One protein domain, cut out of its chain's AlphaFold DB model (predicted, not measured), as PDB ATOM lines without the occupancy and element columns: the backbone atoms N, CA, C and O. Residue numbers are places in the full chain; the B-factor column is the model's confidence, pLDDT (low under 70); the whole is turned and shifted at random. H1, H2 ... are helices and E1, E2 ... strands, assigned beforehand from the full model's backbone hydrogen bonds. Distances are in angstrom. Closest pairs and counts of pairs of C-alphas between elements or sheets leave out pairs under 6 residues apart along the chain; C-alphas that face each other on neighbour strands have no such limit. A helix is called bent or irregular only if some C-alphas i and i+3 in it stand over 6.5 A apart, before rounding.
ATOM      1  N   THR A  35     188.219 170.373 149.169       97.94
ATOM      2  CA  THR A  35     187.496 171.436 149.866       97.94
ATOM      3  C   THR A  35     187.293 171.016 151.322       97.94
ATOM      4  O   THR A  35     186.534 170.086 151.612       97.94
ATOM      5  N   ALA A  36     188.010 171.679 152.230       96.94
ATOM      6  CA  ALA A  36     187.955 171.418 153.666       96.94
ATOM      7  C   ALA A  36     186.686 172.023 154.277       96.94
ATOM      8  O   ALA A  36     186.435 173.217 154.124       96.94
ATOM      9  N   LEU A  37     185.889 171.190 154.950       95.62
ATOM     10  CA  LEU A  37     184.643 171.569 155.616       95.62
ATOM     11  C   LEU A  37     184.431 170.687 156.846       95.62
ATOM     12  O   LEU A  37     184.673 169.482 156.784       95.62
ATOM     13  N   ASP A  38     183.876 171.274 157.905       92.81
ATOM     14  CA  ASP A  38     183.488 170.546 159.121       92.81
ATOM     15  C   ASP A  38     182.134 169.826 158.970       92.81
ATOM     16  O   ASP A  38     181.740 169.027 159.821       92.81
ATOM     17  N   THR A  39     181.397 170.105 157.888       94.56
ATOM     18  CA  THR A  39     180.114 169.463 157.593       94.56
ATOM     19  C   THR A  39     180.298 167.963 157.374       94.56
ATOM     20  O   THR A  39     181.086 167.533 156.529       94.56
ATOM     21  N   ILE A  40     179.513 167.165 158.100       96.44
ATOM     22  CA  ILE A  40     179.483 165.707 157.976       96.44
ATOM     23  C   ILE A  40     178.280 165.297 157.132       96.44
ATOM     24  O   ILE A  40     177.132 165.377 157.571       96.44
ATOM     25  N   TYR A  41     178.550 164.837 155.917       97.81
ATOM     26  CA  TYR A  41     177.548 164.300 155.008       97.81
ATOM     27  C   TYR A  41     177.280 162.824 155.299       97.81
ATOM     28  O   TYR A  41     178.187 162.049 155.616       97.81
ATOM     29  N   THR A  42     176.017 162.432 155.152       97.56
ATOM     30  CA  THR A  42     175.530 161.073 155.410       97.56
ATOM     31  C   THR A  42     174.951 160.456 154.131       97.56
ATOM     32  O   THR A  42     174.747 161.161 153.137       97.56
ATOM     33  N   PRO A  43     174.629 159.149 154.120       97.56
ATOM     34  CA  PRO A  43     173.912 158.541 152.996       97.56
ATOM     35  C   PRO A  43     172.584 159.241 152.658       97.56
ATOM     36  O   PRO A  43     172.177 159.264 151.491       97.56
ATOM     37  N   ASP A  44     171.931 159.849 153.652       97.31
ATOM     38  CA  ASP A  44     170.697 160.611 153.454       97.31
ATOM     39  C   ASP A  44     170.970 161.927 152.720       97.31
ATOM     40  O   ASP A  44     170.231 162.255 151.794       97.31
ATOM     41  N   SER A  45     172.075 162.622 153.033       97.25
ATOM     42  CA  SER A  45     172.516 163.807 152.280       97.25
ATOM     43  C   SER A  45     172.714 163.485 150.794       97.25
ATOM     44  O   SER A  45     172.263 164.226 149.924       97.25
ATOM     45  N   LEU A  46     173.328 162.333 150.485       97.88
ATOM     46  CA  LEU A  46     173.504 161.876 149.099       97.88
ATOM     47  C   LEU A  46     172.152 161.614 148.418       97.88
ATOM     48  O   LEU A  46     171.930 162.016 147.275       97.88
ATOM     49  N   SER A  47     171.240 160.946 149.124       97.38
ATOM     50  CA  SER A  47     169.913 160.605 148.602       97.38
ATOM     51  C   SER A  47     169.070 161.856 148.330       97.38
ATOM     52  O   SER A  47     168.406 161.932 147.297       97.38
ATOM     53  N   GLN A  48     169.141 162.861 149.208       96.50
ATOM     54  CA  GLN A  48     168.494 164.166 149.030       96.50
ATOM     55  C   GLN A  48     169.073 164.940 147.841       96.50
ATOM     56  O   GLN A  48     168.318 165.541 147.080       96.50
ATOM     57  N   ALA A  49     170.381 164.816 147.596       96.12
ATOM     58  CA  ALA A  49     171.015 165.322 146.381       96.12
ATOM     59  C   ALA A  49     170.591 164.553 145.112       96.12
ATOM     60  O   ALA A  49     170.997 164.907 144.009       96.12
ATOM     61  N   GLY A  50     169.788 163.492 145.220       97.69
ATOM     62  CA  GLY A  50     169.311 162.691 144.092       97.69
ATOM     63  C   GLY A  50     170.265 161.576 143.657       97.69
ATOM     64  O   GLY A  50     170.069 161.005 142.582       97.69
ATOM     65  N   PHE A  51     171.282 161.248 144.459       98.56
ATOM     66  CA  PHE A  51     172.113 160.070 144.225       98.56
ATOM     67  C   PHE A  51     171.334 158.788 144.523       98.56
ATOM     68  O   PHE A  51     170.777 158.598 145.605       98.56
ATOM     69  N   LYS A  52     171.327 157.872 143.556       98.50
ATOM     70  CA  LYS A  52     170.690 156.562 143.656       98.50
ATOM     71  C   LYS A  52     171.758 155.486 143.747       98.50
ATOM     72  O   LYS A  52     172.455 155.183 142.780       98.50
ATOM     73  N   LYS A  53     171.865 154.887 144.930       98.12
ATOM     74  CA  LYS A  53     172.785 153.783 145.203       98.12
ATOM     75  C   LYS A  53     172.383 152.522 144.428       98.12
ATOM     76  O   LYS A  53     171.278 152.020 144.601       98.12
ATOM     77  N   ASN A  54     173.327 151.961 143.674       98.00
ATOM     78  CA  ASN A  54     173.212 150.652 143.022       98.00
ATOM     79  C   ASN A  54     173.861 149.535 143.851       98.00
ATOM     80  O   ASN A  54     173.353 148.417 143.898       98.00
ATOM     81  N   LYS A  55     175.000 149.818 144.491       98.50
ATOM     82  CA  LYS A  55     175.774 148.845 145.268       98.50
ATOM     83  C   LYS A  55     176.362 149.497 146.518       98.50
ATOM     84  O   LYS A  55     176.799 150.644 146.477       98.50
ATOM     85  N   THR A  56     176.391 148.737 147.611       98.69
ATOM     86  CA  THR A  56     177.201 149.038 148.800       98.69
ATOM     87  C   THR A  56     178.470 148.202 148.730       98.69
ATOM     88  O   THR A  56     178.385 146.988 148.549       98.69
ATOM     89  N   TYR A  57     179.627 148.844 148.830       98.62
ATOM     90  CA  TYR A  57     180.919 148.171 148.837       98.62
ATOM     91  C   TYR A  57     181.294 147.715 150.246       98.62
ATOM     92  O   TYR A  57     180.960 148.385 151.223       98.62
ATOM     93  N   ASN A  58     182.018 146.596 150.341       98.56
ATOM     94  CA  ASN A  58     182.702 146.235 151.577       98.56
ATOM     95  C   ASN A  58     183.928 147.149 151.771       98.56
ATOM     96  O   ASN A  58     184.782 147.244 150.885       98.56
ATOM     97  N   VAL A  59     183.994 147.808 152.927       98.69
ATOM     98  CA  VAL A  59     185.047 148.754 153.311       98.69
ATOM     99  C   VAL A  59     186.052 148.182 154.315       98.69
ATOM    100  O   VAL A  59     186.936 148.916 154.735       98.69
ATOM    101  N   ASP A  60     185.987 146.890 154.654       98.25
ATOM    102  CA  ASP A  60     186.929 146.250 155.593       98.25
ATOM    103  C   ASP A  60     188.404 146.484 155.200       98.25
ATOM    104  O   ASP A  60     189.253 146.730 156.053       98.25
ATOM    105  N   ASP A  61     188.685 146.480 153.890       98.00
ATOM    106  CA  ASP A  61     190.013 146.723 153.305       98.00
ATOM    107  C   ASP A  61     190.206 148.176 152.803       98.00
ATOM    108  O   ASP A  61     191.125 148.452 152.027       98.00
ATOM    109  N   LEU A  62     189.331 149.109 153.195       98.50
ATOM    110  CA  LEU A  62     189.438 150.540 152.899       98.50
ATOM    111  C   LEU A  62     189.603 151.320 154.218       98.50
ATOM    112  O   LEU A  62     188.618 151.572 154.915       98.50
ATOM    113  N   PRO A  63     190.835 151.714 154.587       98.50
ATOM    114  CA  PRO A  63     191.127 152.284 155.897       98.50
ATOM    115  C   PRO A  63     190.229 153.469 156.261       98.50
ATOM    116  O   PRO A  63     190.144 154.437 155.513       98.50
ATOM    117  N   LYS A  64     189.607 153.403 157.447       98.56
ATOM    118  CA  LYS A  64     188.801 154.480 158.064       98.56
ATOM    119  C   LYS A  64     187.566 154.932 157.275       98.56
ATOM    120  O   LYS A  64     186.927 155.899 157.684       98.56
ATOM    121  N   ALA A  65     187.202 154.251 156.192       98.69
ATOM    122  CA  ALA A  65     185.938 154.511 155.525       98.69
ATOM    123  C   ALA A  65     184.783 153.934 156.354       98.69
ATOM    124  O   ALA A  65     184.783 152.754 156.694       98.69
ATOM    125  N   ASP A  66     183.777 154.759 156.633       98.69
ATOM    126  CA  ASP A  66     182.550 154.322 157.303       98.69
ATOM    127  C   ASP A  66     181.628 153.596 156.315       98.69
ATOM    128  O   ASP A  66     180.913 152.657 156.665       98.69
ATOM    129  N   SER A  67     181.627 154.035 155.053       98.75
ATOM    130  CA  SER A  67     180.880 153.383 153.979       98.75
ATOM    131  C   SER A  67     181.375 153.792 152.594       98.75
ATOM    132  O   SER A  67     182.001 154.837 152.413       98.75
ATOM    133  N   ALA A  68     181.072 152.969 151.591       98.81
ATOM    134  CA  ALA A  68     181.311 153.304 150.197       98.81
ATOM    135  C   ALA A  68     180.219 152.737 149.285       98.81
ATOM    136  O   ALA A  68     179.694 151.640 149.499       98.81
ATOM    137  N   TYR A  69     179.884 153.495 148.245       98.88
ATOM    138  CA  TYR A  69     178.758 153.229 147.365       98.88
ATOM    139  C   TYR A  69     179.137 153.420 145.906       98.88
ATOM    140  O   TYR A  69     179.847 154.357 145.553       98.88
ATOM    141  N   PHE A  70     178.569 152.574 145.055       98.75
ATOM    142  CA  PHE A  70     178.448 152.840 143.629       98.75
ATOM    143  C   PHE A  70     176.993 153.104 143.291       98.75
ATOM    144  O   PHE A  70     176.092 152.410 143.770       98.75
ATOM    145  N   GLY A  71     176.758 154.104 142.460       98.56
ATOM    146  CA  GLY A  71     175.425 154.514 142.069       98.56
ATOM    147  C   GLY A  71     175.478 155.541 140.961       98.56
ATOM    148  O   GLY A  71     176.519 155.747 140.346       98.56
ATOM    149  N   TRP A  72     174.349 156.188 140.727       98.62
ATOM    150  CA  TRP A  72     174.206 157.170 139.666       98.62
ATOM    151  C   TRP A  72     173.350 158.348 140.109       98.62
ATOM    152  O   TRP A  72     172.582 158.256 141.069       98.62
ATOM    153  N   LYS A  73     173.476 159.459 139.393       98.25
ATOM    154  CA  LYS A  73     172.664 160.664 139.574       98.25
ATOM    155  C   LYS A  73     172.433 161.342 138.225       98.25
ATOM    156  O   LYS A  73     173.296 161.281 137.355       98.25
ATOM    157  N   GLU A  74     171.274 161.978 138.068       97.94
ATOM    158  CA  GLU A  74     170.999 162.867 136.934       97.94
ATOM    159  C   GLU A  74     171.861 164.129 137.030       97.94
ATOM    160  O   GLU A  74     171.834 164.822 138.054       97.94
ATOM    161  N   ILE A  75     172.608 164.414 135.966       96.50
ATOM    162  CA  ILE A  75     173.434 165.611 135.823       96.50
ATOM    163  C   ILE A  75     172.815 166.493 134.749       96.50
ATOM    164  O   ILE A  75     173.021 166.259 133.561       96.50
ATOM    165  N   ASP A  76     172.047 167.491 135.189       94.25
ATOM    166  CA  ASP A  76     171.371 168.491 134.359       94.25
ATOM    167  C   ASP A  76     170.865 167.908 133.020       94.25
ATOM    168  O   ASP A  76     170.062 166.974 133.015       94.25
ATOM    169  N   SER A  77     171.324 168.426 131.878       93.00
ATOM    170  CA  SER A  77     170.937 167.937 130.546       93.00
ATOM    171  C   SER A  77     171.751 166.733 130.049       93.00
ATOM    172  O   SER A  77     171.395 166.142 129.030       93.00
ATOM    173  N   GLU A  78     172.821 166.337 130.749       94.62
ATOM    174  CA  GLU A  78     173.655 165.179 130.392       94.62
ATOM    175  C   GLU A  78     173.009 163.830 130.754       94.62
ATOM    176  O   GLU A  78     173.468 162.775 130.290       94.62
ATOM    177  N   GLY A  79     171.977 163.850 131.598       96.50
ATOM    178  CA  GLY A  79     171.285 162.660 132.080       96.50
ATOM    179  C   GLY A  79     172.081 161.891 133.147       96.50
ATOM    180  O   GLY A  79     172.942 162.471 133.820       96.50
ATOM    181  N   PRO A  80     171.845 160.577 133.313       97.75
ATOM    182  CA  PRO A  80     172.432 159.822 134.408       97.75
ATOM    183  C   PRO A  80     173.938 159.659 134.205       97.75
ATOM    184  O   PRO A  80     174.408 159.363 133.100       97.75
ATOM    185  N   LYS A  81     174.694 159.859 135.284       98.44
ATOM    186  CA  LYS A  81     176.134 159.607 135.371       98.44
ATOM    187  C   LYS A  81     176.445 158.785 136.601       98.44
ATOM    188  O   LYS A  81     175.783 158.925 137.629       98.44
ATOM    189  N   ASP A  82     177.446 157.931 136.469       98.50
ATOM    190  CA  ASP A  82     177.904 157.060 137.534       98.50
ATOM    191  C   ASP A  82     178.841 157.797 138.503       98.50
ATOM    192  O   ASP A  82     179.692 158.598 138.108       98.50
ATOM    193  N   PHE A  83     178.725 157.458 139.783       98.75
ATOM    194  CA  PHE A  83     179.591 157.958 140.843       98.75
ATOM    195  C   PHE A  83     179.990 156.823 141.779       98.75
ATOM    196  O   PHE A  83     179.204 155.916 142.080       98.75
ATOM    197  N   GLU A  84     181.211 156.917 142.293       98.81
ATOM    198  CA  GLU A  84     181.615 156.210 143.500       98.81
ATOM    199  C   GLU A  84     181.755 157.229 144.629       98.81
ATOM    200  O   GLU A  84     182.511 158.188 144.503       98.81
ATOM    201  N   VAL A  85     181.018 157.022 145.718       98.88
ATOM    202  CA  VAL A  85     181.036 157.903 146.892       98.88
ATOM    203  C   VAL A  85     181.545 157.116 148.083       98.88
ATOM    204  O   VAL A  85     181.050 156.026 148.360       98.88
ATOM    205  N   ARG A  86     182.524 157.663 148.794       98.81
ATOM    206  CA  ARG A  86     183.090 157.095 150.017       98.81
ATOM    207  C   ARG A  86     182.888 158.104 151.138       98.81
ATOM    208  O   ARG A  86     183.180 159.283 150.950       98.81
ATOM    209  N   ILE A  87     182.380 157.641 152.270       98.81
ATOM    210  CA  ILE A  87     182.094 158.462 153.443       98.81
ATOM    211  C   ILE A  87     183.104 158.102 154.524       98.81
ATOM    212  O   ILE A  87     183.281 156.925 154.845       98.81
ATOM    213  N   TYR A  88     183.745 159.124 155.072       98.75
ATOM    214  CA  TYR A  88     184.642 159.030 156.214       98.75
ATOM    215  C   TYR A  88     184.028 159.754 157.406       98.75
ATOM    216  O   TYR A  88     183.054 160.503 157.273       98.75
ATOM    217  N   LYS A  89     184.647 159.580 158.569       98.38
ATOM    218  CA  LYS A  89     184.216 160.248 159.792       98.38
ATOM    219  C   LYS A  89     184.413 161.766 159.745       98.38
ATOM    220  O   LYS A  89     183.617 162.495 160.328       98.38
ATOM    221  N   SER A  90     185.471 162.242 159.085       98.56
ATOM    222  CA  SER A  90     185.790 163.667 158.941       98.56
ATOM    223  C   SER A  90     186.539 163.959 157.641       98.56
ATOM    224  O   SER A  90     186.918 163.045 156.901       98.56
ATOM    225  N   HIS A  91     186.766 165.246 157.371       98.62
ATOM    226  CA  HIS A  91     187.607 165.688 156.265       98.62
ATOM    227  C   HIS A  91     189.047 165.179 156.387       98.62
ATOM    228  O   HIS A  91     189.611 164.658 155.425       98.62
ATOM    229  N   GLU A  92     189.629 165.275 157.580       98.56
ATOM    230  CA  GLU A  92     190.988 164.815 157.861       98.56
ATOM    231  C   GLU A  92     191.122 163.315 157.612       98.56
ATOM    232  O   GLU A  92     192.116 162.888 157.024       98.56
ATOM    233  N   ASP A  93     190.121 162.519 158.003       98.69
ATOM    234  CA  ASP A  93     190.122 161.079 157.750       98.69
ATOM    235  C   ASP A  93     190.030 160.780 156.243       98.69
ATOM    236  O   ASP A  93     190.790 159.952 155.734       98.69
ATOM    237  N   ALA A  94     189.172 161.496 155.505       98.75
ATOM    238  CA  ALA A  94     189.076 161.360 154.051       98.75
ATOM    239  C   ALA A  94     190.414 161.678 153.358       98.75
ATOM    240  O   ALA A  94     190.881 160.912 152.510       98.75
ATOM    241  N   VAL A  95     191.074 162.772 153.746       98.69
ATOM    242  CA  VAL A  95     192.371 163.169 153.178       98.69
ATOM    243  C   VAL A  95     193.480 162.193 153.567       98.69
ATOM    244  O   VAL A  95     194.254 161.778 152.707       98.69
ATOM    245  N   THR A  96     193.566 161.819 154.843       98.69
ATOM    246  CA  THR A  96     194.689 161.035 155.382       98.69
ATOM    247  C   THR A  96     194.624 159.577 154.946       98.69
ATOM    248  O   THR A  96     195.648 158.998 154.587       98.69
ATOM    249  N   PHE A  97     193.433 158.977 154.966       98.75
ATOM    250  CA  PHE A  97     193.272 157.537 154.762       98.75
ATOM    251  C   PHE A  97     192.655 157.183 153.411       98.75
ATOM    252  O   PHE A  97     192.928 156.106 152.886       98.75
ATOM    253  N   GLY A  98     191.854 158.075 152.825       98.75
ATOM    254  CA  GLY A  98     191.110 157.776 151.604       98.75
ATOM    255  C   GLY A  98     191.727 158.288 150.308       98.75
ATOM    256  O   GLY A  98     191.486 157.707 149.246       98.75
ATOM    257  N   ARG A  99     192.517 159.365 150.371       98.69
ATOM    258  CA  ARG A  99     193.030 160.070 149.190       98.69
ATOM    259  C   ARG A  99     193.845 159.178 148.257       98.69
ATOM    260  O   ARG A  99     193.567 159.159 147.061       98.69
ATOM    261  N   SER A 100     194.808 158.418 148.776       98.50
ATOM    262  CA  SER A 100     195.667 157.552 147.950       98.50
ATOM    263  C   SER A 100     194.853 156.512 147.169       98.50
ATOM    264  O   SER A 100     195.083 156.295 145.982       98.50
ATOM    265  N   TYR A 101     193.819 155.939 147.790       98.62
ATOM    266  CA  TYR A 101     192.891 155.013 147.135       98.62
ATOM    267  C   TYR A 101     191.987 155.689 146.099       98.62
ATOM    268  O   TYR A 101     191.348 155.007 145.296       98.62
ATOM    269  N   ALA A 102     191.791 157.004 146.180       98.50
ATOM    270  CA  ALA A 102     191.040 157.771 145.190       98.50
ATOM    271  C   ALA A 102     191.932 158.125 143.991       98.50
ATOM    272  O   ALA A 102     191.510 157.941 142.852       98.50
ATOM    273  N   GLU A 103     193.185 158.520 144.252       98.25
ATOM    274  CA  GLU A 103     194.228 158.738 143.237       98.25
ATOM    275  C   GLU A 103     194.490 157.473 142.418       98.25
ATOM    276  O   GLU A 103     194.580 157.540 141.197       98.25
ATOM    277  N   GLU A 104     194.530 156.309 143.068       98.06
ATOM    278  CA  GLU A 104     194.655 155.021 142.381       98.06
ATOM    279  C   GLU A 104     193.439 154.710 141.487       98.06
ATOM    280  O   GLU A 104     193.559 154.027 140.474       98.06
ATOM    281  N   ALA A 105     192.245 155.183 141.847       97.69
ATOM    282  CA  ALA A 105     190.983 154.746 141.255       97.69
ATOM    283  C   ALA A 105     190.436 155.658 140.139       97.69
ATOM    284  O   ALA A 105     189.461 155.279 139.480       97.69
ATOM    285  N   ALA A 106     191.034 156.831 139.918       97.62
ATOM    286  CA  ALA A 106     190.571 157.825 138.950       97.62
ATOM    287  C   ALA A 106     191.724 158.426 138.130       97.62
ATOM    288  O   ALA A 106     192.897 158.306 138.473       97.62
ATOM    289  N   GLY A 107     191.385 159.076 137.017       96.19
ATOM    290  CA  GLY A 107     192.366 159.674 136.116       96.19
ATOM    291  C   GLY A 107     192.960 158.693 135.107       96.19
ATOM    292  O   GLY A 107     192.599 157.518 135.025       96.19
ATOM    293  N   LYS A 108     193.873 159.207 134.278       93.19
ATOM    294  CA  LYS A 108     194.436 158.472 133.131       93.19
ATOM    295  C   LYS A 108     195.227 157.219 133.526       93.19
ATOM    296  O   LYS A 108     195.265 156.268 132.750       93.19
ATOM    297  N   ASP A 109     195.824 157.228 134.717       93.62
ATOM    298  CA  ASP A 109     196.683 156.156 135.230       93.62
ATOM    299  C   ASP A 109     195.946 155.250 136.234       93.62
ATOM    300  O   ASP A 109     196.584 154.481 136.949       93.62
ATOM    301  N   ALA A 110     194.609 155.330 136.298       96.31
ATOM    302  CA  ALA A 110     193.834 154.580 137.276       96.31
ATOM    303  C   ALA A 110     194.045 153.062 137.164       96.31
ATOM    304  O   ALA A 110     194.019 152.466 136.078       96.31
ATOM    305  N   VAL A 111     194.150 152.409 138.317       96.38
ATOM    306  CA  VAL A 111     194.275 150.963 138.441       96.38
ATOM    307  C   VAL A 111     192.906 150.306 138.273       96.38
ATOM    308  O   VAL A 111     192.073 150.231 139.173       96.38
ATOM    309  N   ILE A 112     192.678 149.780 137.072       92.75
ATOM    310  CA  ILE A 112     191.407 149.153 136.667       92.75
ATOM    311  C   ILE A 112     191.448 147.615 136.662       92.75
ATOM    312  O   ILE A 112     190.543 146.950 136.135       92.75
ATOM    313  N   ARG A 113     192.501 147.025 137.242       92.69
ATOM    314  CA  ARG A 113     192.717 145.576 137.354       92.69
ATOM    315  C   ARG A 113     192.834 145.153 138.811       92.69
ATOM    316  O   ARG A 113     193.559 145.746 139.592       92.69
ATOM    317  N   LYS A 114     192.141 144.067 139.169       91.69
ATOM    318  CA  LYS A 114     192.041 143.596 140.563       91.69
ATOM    319  C   LYS A 114     193.382 143.124 141.147       91.69
ATOM    320  O   LYS A 114     193.541 143.152 142.359       91.69
ATOM    321  N   GLY A 115     194.300 142.642 140.307       93.81
ATOM    322  CA  GLY A 115     195.620 142.175 140.749       93.81
ATOM    323  C   GLY A 115     196.544 143.306 141.196       93.81
ATOM    324  O   GLY A 115     197.385 143.078 142.056       93.81
ATOM    325  N   ASP A 116     196.325 144.505 140.661       95.12
ATOM    326  CA  ASP A 116     197.200 145.662 140.850       95.12
ATOM    327  C   ASP A 116     196.632 146.648 141.891       95.12
ATOM    328  O   ASP A 116     197.326 147.565 142.311       95.12
ATOM    329  N   ALA A 117     195.362 146.484 142.282       96.94
ATOM    330  CA  ALA A 117     194.640 147.433 143.125       96.94
ATOM    331  C   ALA A 117     194.915 147.228 144.621       96.94
ATOM    332  O   ALA A 117     194.775 146.109 145.134       96.94
ATOM    333  N   SER A 118     195.178 148.328 145.326       97.81
ATOM    334  CA  SER A 118     195.320 148.368 146.785       97.81
ATOM    335  C   SER A 118     193.990 148.083 147.484       97.81
ATOM    336  O   SER A 118     193.960 147.391 148.498       97.81
ATOM    337  N   TRP A 119     192.873 148.549 146.910       98.06
ATOM    338  CA  TRP A 119     191.520 148.199 147.351       98.06
ATOM    339  C   TRP A 119     190.721 147.558 146.213       98.06
ATOM    340  O   TRP A 119     190.315 148.198 145.237       98.06
ATOM    341  N   LYS A 120     190.512 146.244 146.343       97.94
ATOM    342  CA  LYS A 120     190.001 145.373 145.273       97.94
ATOM    343  C   LYS A 120     188.496 145.477 145.045       97.94
ATOM    344  O   LYS A 120     188.023 145.110 143.961       97.94
ATOM    345  N   GLU A 121     187.748 145.905 146.056       98.19
ATOM    346  CA  GLU A 121     186.306 146.106 145.943       98.19
ATOM    347  C   GLU A 121     186.022 147.276 144.985       98.19
ATOM    348  O   GLU A 121     186.778 148.244 144.924       98.19
ATOM    349  N   GLY A 122     184.983 147.153 144.153       96.44
ATOM    350  CA  GLY A 122     184.611 148.181 143.170       96.44
ATOM    351  C   GLY A 122     185.484 148.296 141.907       96.44
ATOM    352  O   GLY A 122     185.074 148.947 140.949       96.44
ATOM    353  N   VAL A 123     186.630 147.606 141.796       96.75
ATOM    354  CA  VAL A 123     187.531 147.706 140.616       96.75
ATOM    355  C   VAL A 123     186.832 147.397 139.281       96.75
ATOM    356  O   VAL A 123     187.170 147.962 138.241       96.75
ATOM    357  N   LYS A 124     185.837 146.499 139.275       94.62
ATOM    358  CA  LYS A 124     185.054 146.205 138.060       94.62
ATOM    359  C   LYS A 124     184.134 147.353 137.648       94.62
ATOM    360  O   LYS A 124     183.907 147.518 136.455       94.62
ATOM    361  N   ASP A 125     183.643 148.115 138.614       96.38
ATOM    362  CA  ASP A 125     182.688 149.201 138.414       96.38
ATOM    363  C   ASP A 125     183.411 150.518 138.040       96.38
ATOM    364  O   ASP A 125     182.825 151.377 137.386       96.38
ATOM    365  N   ARG A 126     184.715 150.630 138.352       96.06
ATOM    366  CA  ARG A 126     185.627 151.741 137.986       96.06
ATOM    367  C   ARG A 126     186.108 151.744 136.533       96.06
ATOM    368  O   ARG A 126     186.864 152.633 136.143       96.06
ATOM    369  N   ARG A 127     185.707 150.768 135.714       93.56
ATOM    370  CA  ARG A 127     186.115 150.683 134.303       93.56
ATOM    371  C   ARG A 127     184.932 150.713 133.349       93.56
ATOM    372  O   ARG A 127     183.836 150.266 133.675       93.56
ATOM    373  N   ILE A 128     185.202 151.163 132.133       90.62
ATOM    374  CA  ILE A 128     184.307 151.063 130.982       90.62
ATOM    375  C   ILE A 128     185.030 150.383 129.822       90.62
ATOM    376  O   ILE A 128     186.261 150.348 129.777       90.62
ATOM    377  N   LYS A 148     189.039 147.882 124.543       80.31
ATOM    378  CA  LYS A 148     189.985 148.086 125.643       80.31
ATOM    379  C   LYS A 148     189.221 148.525 126.884       80.31
ATOM    380  O   LYS A 148     188.222 149.231 126.783       80.31
ATOM    381  N   SER A 149     189.675 148.117 128.061       86.62
ATOM    382  CA  SER A 149     189.177 148.713 129.299       86.62
ATOM    383  C   SER A 149     189.826 150.079 129.496       86.62
ATOM    384  O   SER A 149     191.032 150.218 129.306       86.62
ATOM    385  N   ALA A 150     189.029 151.066 129.883       91.06
ATOM    386  CA  ALA A 150     189.491 152.388 130.273       91.06
ATOM    387  C   ALA A 150     188.923 152.756 131.650       91.06
ATOM    388  O   ALA A 150     187.865 152.235 132.021       91.06
ATOM    389  N   PRO A 151     189.583 153.665 132.383       94.50
ATOM    390  CA  PRO A 151     189.012 154.269 133.579       94.50
ATOM    391  C   PRO A 151     187.648 154.902 133.281       94.50
ATOM    392  O   PRO A 151     187.444 155.513 132.226       94.50
ATOM    393  N   LYS A 152     186.704 154.707 134.203       96.88
ATOM    394  CA  LYS A 152     185.382 155.349 134.177       96.88
ATOM    395  C   LYS A 152     185.453 156.787 134.688       96.88
ATOM    396  O   LYS A 152     184.783 157.669 134.152       96.88
ATOM    397  N   TYR A 153     186.237 156.991 135.741       98.19
ATOM    398  CA  TYR A 153     186.304 158.242 136.479       98.19
ATOM    399  C   TYR A 153     187.475 159.086 135.986       98.19
ATOM    400  O   TYR A 153     188.626 158.645 136.033       98.19
ATOM    401  N   GLY A 154     187.165 160.281 135.483       97.31
ATOM    402  CA  GLY A 154     188.163 161.206 134.944       97.31
ATOM    403  C   GLY A 154     189.000 161.863 136.038       97.31
ATOM    404  O   GLY A 154     190.186 162.093 135.836       97.31
ATOM    405  N   ASP A 155     188.399 162.105 137.201       98.12
ATOM    406  CA  ASP A 155     189.058 162.511 138.435       98.12
ATOM    407  C   ASP A 155     188.144 162.218 139.651       98.12
ATOM    408  O   ASP A 155     187.095 161.571 139.536       98.12
ATOM    409  N   TYR A 156     188.568 162.677 140.824       98.69
ATOM    410  CA  TYR A 156     187.840 162.632 142.082       98.69
ATOM    411  C   TYR A 156     187.937 163.970 142.820       98.69
ATOM    412  O   TYR A 156     188.826 164.779 142.549       98.69
ATOM    413  N   ILE A 157     187.054 164.162 143.798       98.69
ATOM    414  CA  ILE A 157     187.085 165.290 144.732       98.69
ATOM    415  C   ILE A 157     187.043 164.786 146.173       98.69
ATOM    416  O   ILE A 157     186.521 163.700 146.441       98.69
ATOM    417  N   ILE A 158     187.562 165.591 147.094       98.81
ATOM    418  CA  ILE A 158     187.357 165.452 148.536       98.81
ATOM    419  C   ILE A 158     186.590 166.685 149.004       98.81
ATOM    420  O   ILE A 158     187.076 167.803 148.848       98.81
ATOM    421  N   TYR A 159     185.396 166.491 149.557       98.44
ATOM    422  CA  TYR A 159     184.505 167.579 149.961       98.44
ATOM    423  C   TYR A 159     183.944 167.303 151.353       98.44
ATOM    424  O   TYR A 159     183.125 166.397 151.527       98.44
ATOM    425  N   GLY A 160     184.435 168.033 152.358       98.25
ATOM    426  CA  GLY A 160     184.215 167.659 153.756       98.25
ATOM    427  C   GLY A 160     184.680 166.222 153.994       98.25
ATOM    428  O   GLY A 160     185.793 165.864 153.605       98.25
ATOM    429  N   ASN A 161     183.809 165.389 154.561       98.69
ATOM    430  CA  ASN A 161     184.062 163.973 154.838       98.69
ATOM    431  C   ASN A 161     183.810 163.013 153.652       98.69
ATOM    432  O   ASN A 161     183.872 161.791 153.823       98.69
ATOM    433  N   LEU A 162     183.499 163.535 152.463       98.75
ATOM    434  CA  LEU A 162     183.229 162.734 151.269       98.75
ATOM    435  C   LEU A 162     184.454 162.637 150.366       98.75
ATOM    436  O   LEU A 162     185.138 163.628 150.124       98.75
ATOM    437  N   ILE A 163     184.645 161.465 149.762       98.88
ATOM    438  CA  ILE A 163     185.406 161.311 148.520       98.88
ATOM    439  C   ILE A 163     184.434 160.902 147.421       98.88
ATOM    440  O   ILE A 163     183.719 159.910 147.570       98.88
ATOM    441  N   ILE A 164     184.428 161.636 146.310       98.81
ATOM    442  CA  ILE A 164     183.526 161.393 145.181       98.81
ATOM    443  C   ILE A 164     184.357 161.225 143.913       98.81
ATOM    444  O   ILE A 164     185.058 162.146 143.506       98.81
ATOM    445  N   LEU A 165     184.278 160.054 143.281       98.81
ATOM    446  CA  LEU A 165     184.847 159.801 141.958       98.81
ATOM    447  C   LEU A 165     183.739 160.015 140.928       98.81
ATOM    448  O   LEU A 165     182.682 159.382 141.017       98.81
ATOM    449  N   CYS A 166     183.980 160.895 139.961       97.50
ATOM    450  CA  CYS A 166     182.951 161.361 139.034       97.50
ATOM    451  C   CYS A 166     183.200 160.818 137.633       97.50
ATOM    452  O   CYS A 166     184.309 160.929 137.097       97.50
ATOM    453  N   GLU A 167     182.185 160.202 137.020       98.25
ATOM    454  CA  GLU A 167     182.305 159.703 135.648       98.25
ATOM    455  C   GLU A 167     182.780 160.835 134.737       98.25
ATOM    456  O   GLU A 167     182.260 161.945 134.792       98.25
ATOM    457  N   GLY A 168     183.757 160.569 133.875       95.94
ATOM    458  CA  GLY A 168     184.275 161.580 132.961       95.94
ATOM    459  C   GLY A 168     185.369 161.022 132.072       95.94
ATOM    460  O   GLY A 168     186.155 160.174 132.487       95.94
ATOM    461  N   ARG A 169     185.420 161.488 130.824       93.00
ATOM    462  CA  ARG A 169     186.488 161.125 129.877       93.00
ATOM    463  C   ARG A 169     187.724 162.016 130.018       93.00
ATOM    464  O   ARG A 169     188.779 161.647 129.511       93.00
ATOM    465  N   SER A 170     187.594 163.143 130.715       95.19
ATOM    466  CA  SER A 170     188.681 164.045 131.097       95.19
ATOM    467  C   SER A 170     188.511 164.503 132.547       95.19
ATOM    468  O   SER A 170     187.454 164.290 133.154       95.19
ATOM    469  N   VAL A 171     189.553 165.138 133.087       96.00
ATOM    470  CA  VAL A 171     189.518 165.756 134.418       96.00
ATOM    471  C   VAL A 171     188.443 166.839 134.456       96.00
ATOM    472  O   VAL A 171     187.610 166.849 135.351       96.00
ATOM    473  N   GLU A 172     188.393 167.701 133.443       95.62
ATOM    474  CA  GLU A 172     187.485 168.848 133.385       95.62
ATOM    475  C   GLU A 172     186.022 168.410 133.440       95.62
ATOM    476  O   GLU A 172     185.265 168.920 134.262       95.62
ATOM    477  N   GLN A 173     185.648 167.422 132.620       96.12
ATOM    478  CA  GLN A 173     184.289 166.882 132.600       96.12
ATOM    479  C   GLN A 173     183.932 166.205 133.930       96.12
ATOM    480  O   GLN A 173     182.811 166.326 134.420       96.12
ATOM    481  N   SER A 174     184.878 165.472 134.518       97.44
ATOM    482  CA  SER A 174     184.667 164.802 135.801       97.44
ATOM    483  C   SER A 174     184.440 165.815 136.930       97.44
ATOM    484  O   SER A 174     183.471 165.694 137.681       97.44
ATOM    485  N   ILE A 175     185.267 166.863 137.000       97.56
ATOM    486  CA  ILE A 175     185.157 167.927 138.004       97.56
ATOM    487  C   ILE A 175     183.882 168.758 137.820       97.56
ATOM    488  O   ILE A 175     183.255 169.129 138.810       97.56
ATOM    489  N   GLU A 176     183.437 169.016 136.591       96.75
ATOM    490  CA  GLU A 176     182.160 169.694 136.331       96.75
ATOM    491  C   GLU A 176     180.967 168.893 136.877       96.75
ATOM    492  O   GLU A 176     180.140 169.422 137.620       96.75
ATOM    493  N   ARG A 177     180.936 167.579 136.625       97.56
ATOM    494  CA  ARG A 177     179.898 166.676 137.154       97.56
ATOM    495  C   ARG A 177     179.932 166.579 138.678       97.56
ATOM    496  O   ARG A 177     178.883 166.601 139.319       97.56
ATOM    497  N   CYS A 178     181.125 166.523 139.264       97.81
ATOM    498  CA  CYS A 178     181.323 166.647 140.708       97.81
ATOM    499  C   CYS A 178     180.791 167.989 141.243       97.81
ATOM    500  O   CYS A 178     180.118 168.018 142.269       97.81
ATOM    501  N   SER A 179     181.039 169.096 140.540       97.38
ATOM    502  CA  SER A 179     180.566 170.431 140.937       97.38
ATOM    503  C   SER A 179     179.038 170.492 140.946       97.38
ATOM    504  O   SER A 179     178.450 171.019 141.885       97.38
ATOM    505  N   ILE A 180     178.379 169.876 139.959       96.94
ATOM    506  CA  ILE A 180     176.915 169.733 139.919       96.94
ATOM    507  C   ILE A 180     176.407 168.863 141.074       96.94
ATOM    508  O   ILE A 180     175.422 169.217 141.724       96.94
ATOM    509  N   PHE A 181     177.087 167.750 141.371       97.50
ATOM    510  CA  PHE A 181     176.753 166.904 142.517       97.50
ATOM    511  C   PHE A 181     176.781 167.715 143.821       97.50
ATOM    512  O   PHE A 181     175.826 167.673 144.593       97.50
ATOM    513  N   ILE A 182     177.849 168.483 144.051       96.94
ATOM    514  CA  ILE A 182     178.019 169.303 145.258       96.94
ATOM    515  C   ILE A 182     177.062 170.500 145.289       96.94
ATOM    516  O   ILE A 182     176.534 170.848 146.340       96.94
ATOM    517  N   ARG A 183     176.763 171.122 144.148       95.81
ATOM    518  CA  ARG A 183     175.705 172.136 144.072       95.81
ATOM    519  C   ARG A 183     174.390 171.572 144.604       95.81
ATOM    520  O   ARG A 183     173.689 172.259 145.331       95.81
ATOM    521  N   ASP A 184     174.072 170.329 144.251       95.56
ATOM    522  CA  ASP A 184     172.813 169.691 144.623       95.56
ATOM    523  C   ASP A 184     172.797 169.141 146.059       95.56
ATOM    524  O   ASP A 184     171.719 169.067 146.640       95.56
ATOM    525  N   ILE A 185     173.951 168.791 146.644       94.94
ATOM    526  CA  ILE A 185     174.032 168.358 148.055       94.94
ATOM    527  C   ILE A 185     173.875 169.516 149.048       94.94
ATOM    528  O   ILE A 185     173.536 169.285 150.203       94.94
ATOM    529  N   ASN A 186     174.123 170.748 148.600       91.94
ATOM    530  CA  ASN A 186     174.053 171.963 149.415       91.94
ATOM    531  C   ASN A 186     172.781 172.795 149.167       91.94
ATOM    532  O   ASN A 186     172.722 173.950 149.592       91.94
ATOM    533  N   LYS A 187     171.806 172.249 148.434       84.75
ATOM    534  CA  LYS A 187     170.477 172.854 148.269       84.75
ATOM    535  C   LYS A 187     169.656 172.704 149.543       84.75
ATOM    536  O   LYS A 187     168.939 173.677 149.860       84.75
TER     537      LYS A 187
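This is residues 35 to 128 and 148 to 187 of the 187 residues of an uncharacterized protein of Actinobacteria bacterium (UniProt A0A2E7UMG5). A twisted five-stranded sheet has a helix on each face, H3 on one and H2 on the other, in three layers, while short H1 only grazes the sheet. Toward one end of the longest axis lie the short strand E4 and much of the unnamed stretch of residues 104 to 128. The printed part has 134 residues, with three named helices and six named strands in the order H1 E1 E2 E3 H2 E4 E5 E6 H3; the class is mixed, helices and strands. The sheet's order is E1 E2 E3 E6 E5, all antiparallel. The whole is compact, with a radius of gyration of the C-alphas of 13.4 A and spans of 40 by 34 by 24 A.

Going along from Thr 35, first find H1, residues 43 to 48, which grazes the sheet with residues 43 to 47. Then come E1, residues 52 to 57, an edge strand, E2, residues 65 to 75, and E3, residues 79 to 88: a meander, each strand the antiparallel neighbour of the one before. Look for N 54 and O 70 at 2.8 A in the first hairpin, and N 83 and O 71 at 2.8 A in the second. E2 bends by 60 degrees at residue 71. H2, residues 91 to 103, is irregular, with C-alphas 97 and 100 7.2 A apart. Past the cut, E4, residues 148 to 151, pairs with no named strand, but its residues 150 to 151 pair with residues 127 to 128. E4 runs on at 15 degrees into E5, residues 153 to 159, an edge strand that forms a hairpin with E6, residues 162 to 167; N 157 and O 164 are 2.9 A apart. E6 is also the antiparallel neighbour of E3, with N 86 and O 163 at 2.8 A. H2 has a height over the sheet of 7.4 A and runs along the strands, at 13 degrees to E6 on the local plane; its closest C-alphas to E6 are those of Ala 94 and Leu 162, 6.6 A apart. H3, residues 171 to 185, is on the opposite face; the closest C-alphas of E5 and H3, Gly 154 and Val 171, are 4.8 A apart. H1 and H3 only just touch, with 3 pairs of C-alphas within 8 A, made by residue 185 alone of H3; the closest C-alphas are those of Ser 45 and Ile 185, 6.4 A apart. Every O i to N i+4 pair is within hydrogen-bond range in H1 and H3, and 6 of 9 in H2.

Find C-alpha 43 at (173.912, 158.541, 152.996), where H1 begins. E2 is 25.8 A long and E3 27.8 A, from C-alpha 79 at (171.285, 162.660, 132.080) to C-alpha 88. H2 measures 16.2 A, E5 16.5 A and E6 15.9 A. H3 runs 20.8 A to C-alpha 185 at (174.032, 168.358, 148.055).

The two farthest C-alphas, those of Asp 38 and Lys 148, are 40.8 A apart. Residues 129 to 147 are not printed, and C-alphas 128 and 148 are 8.3 A apart across this cut. Of the links printed whole, E1 to E2 is short and the others are tight. The mean pLDDT of the printed part is 96.8, and no printed residue is under 70.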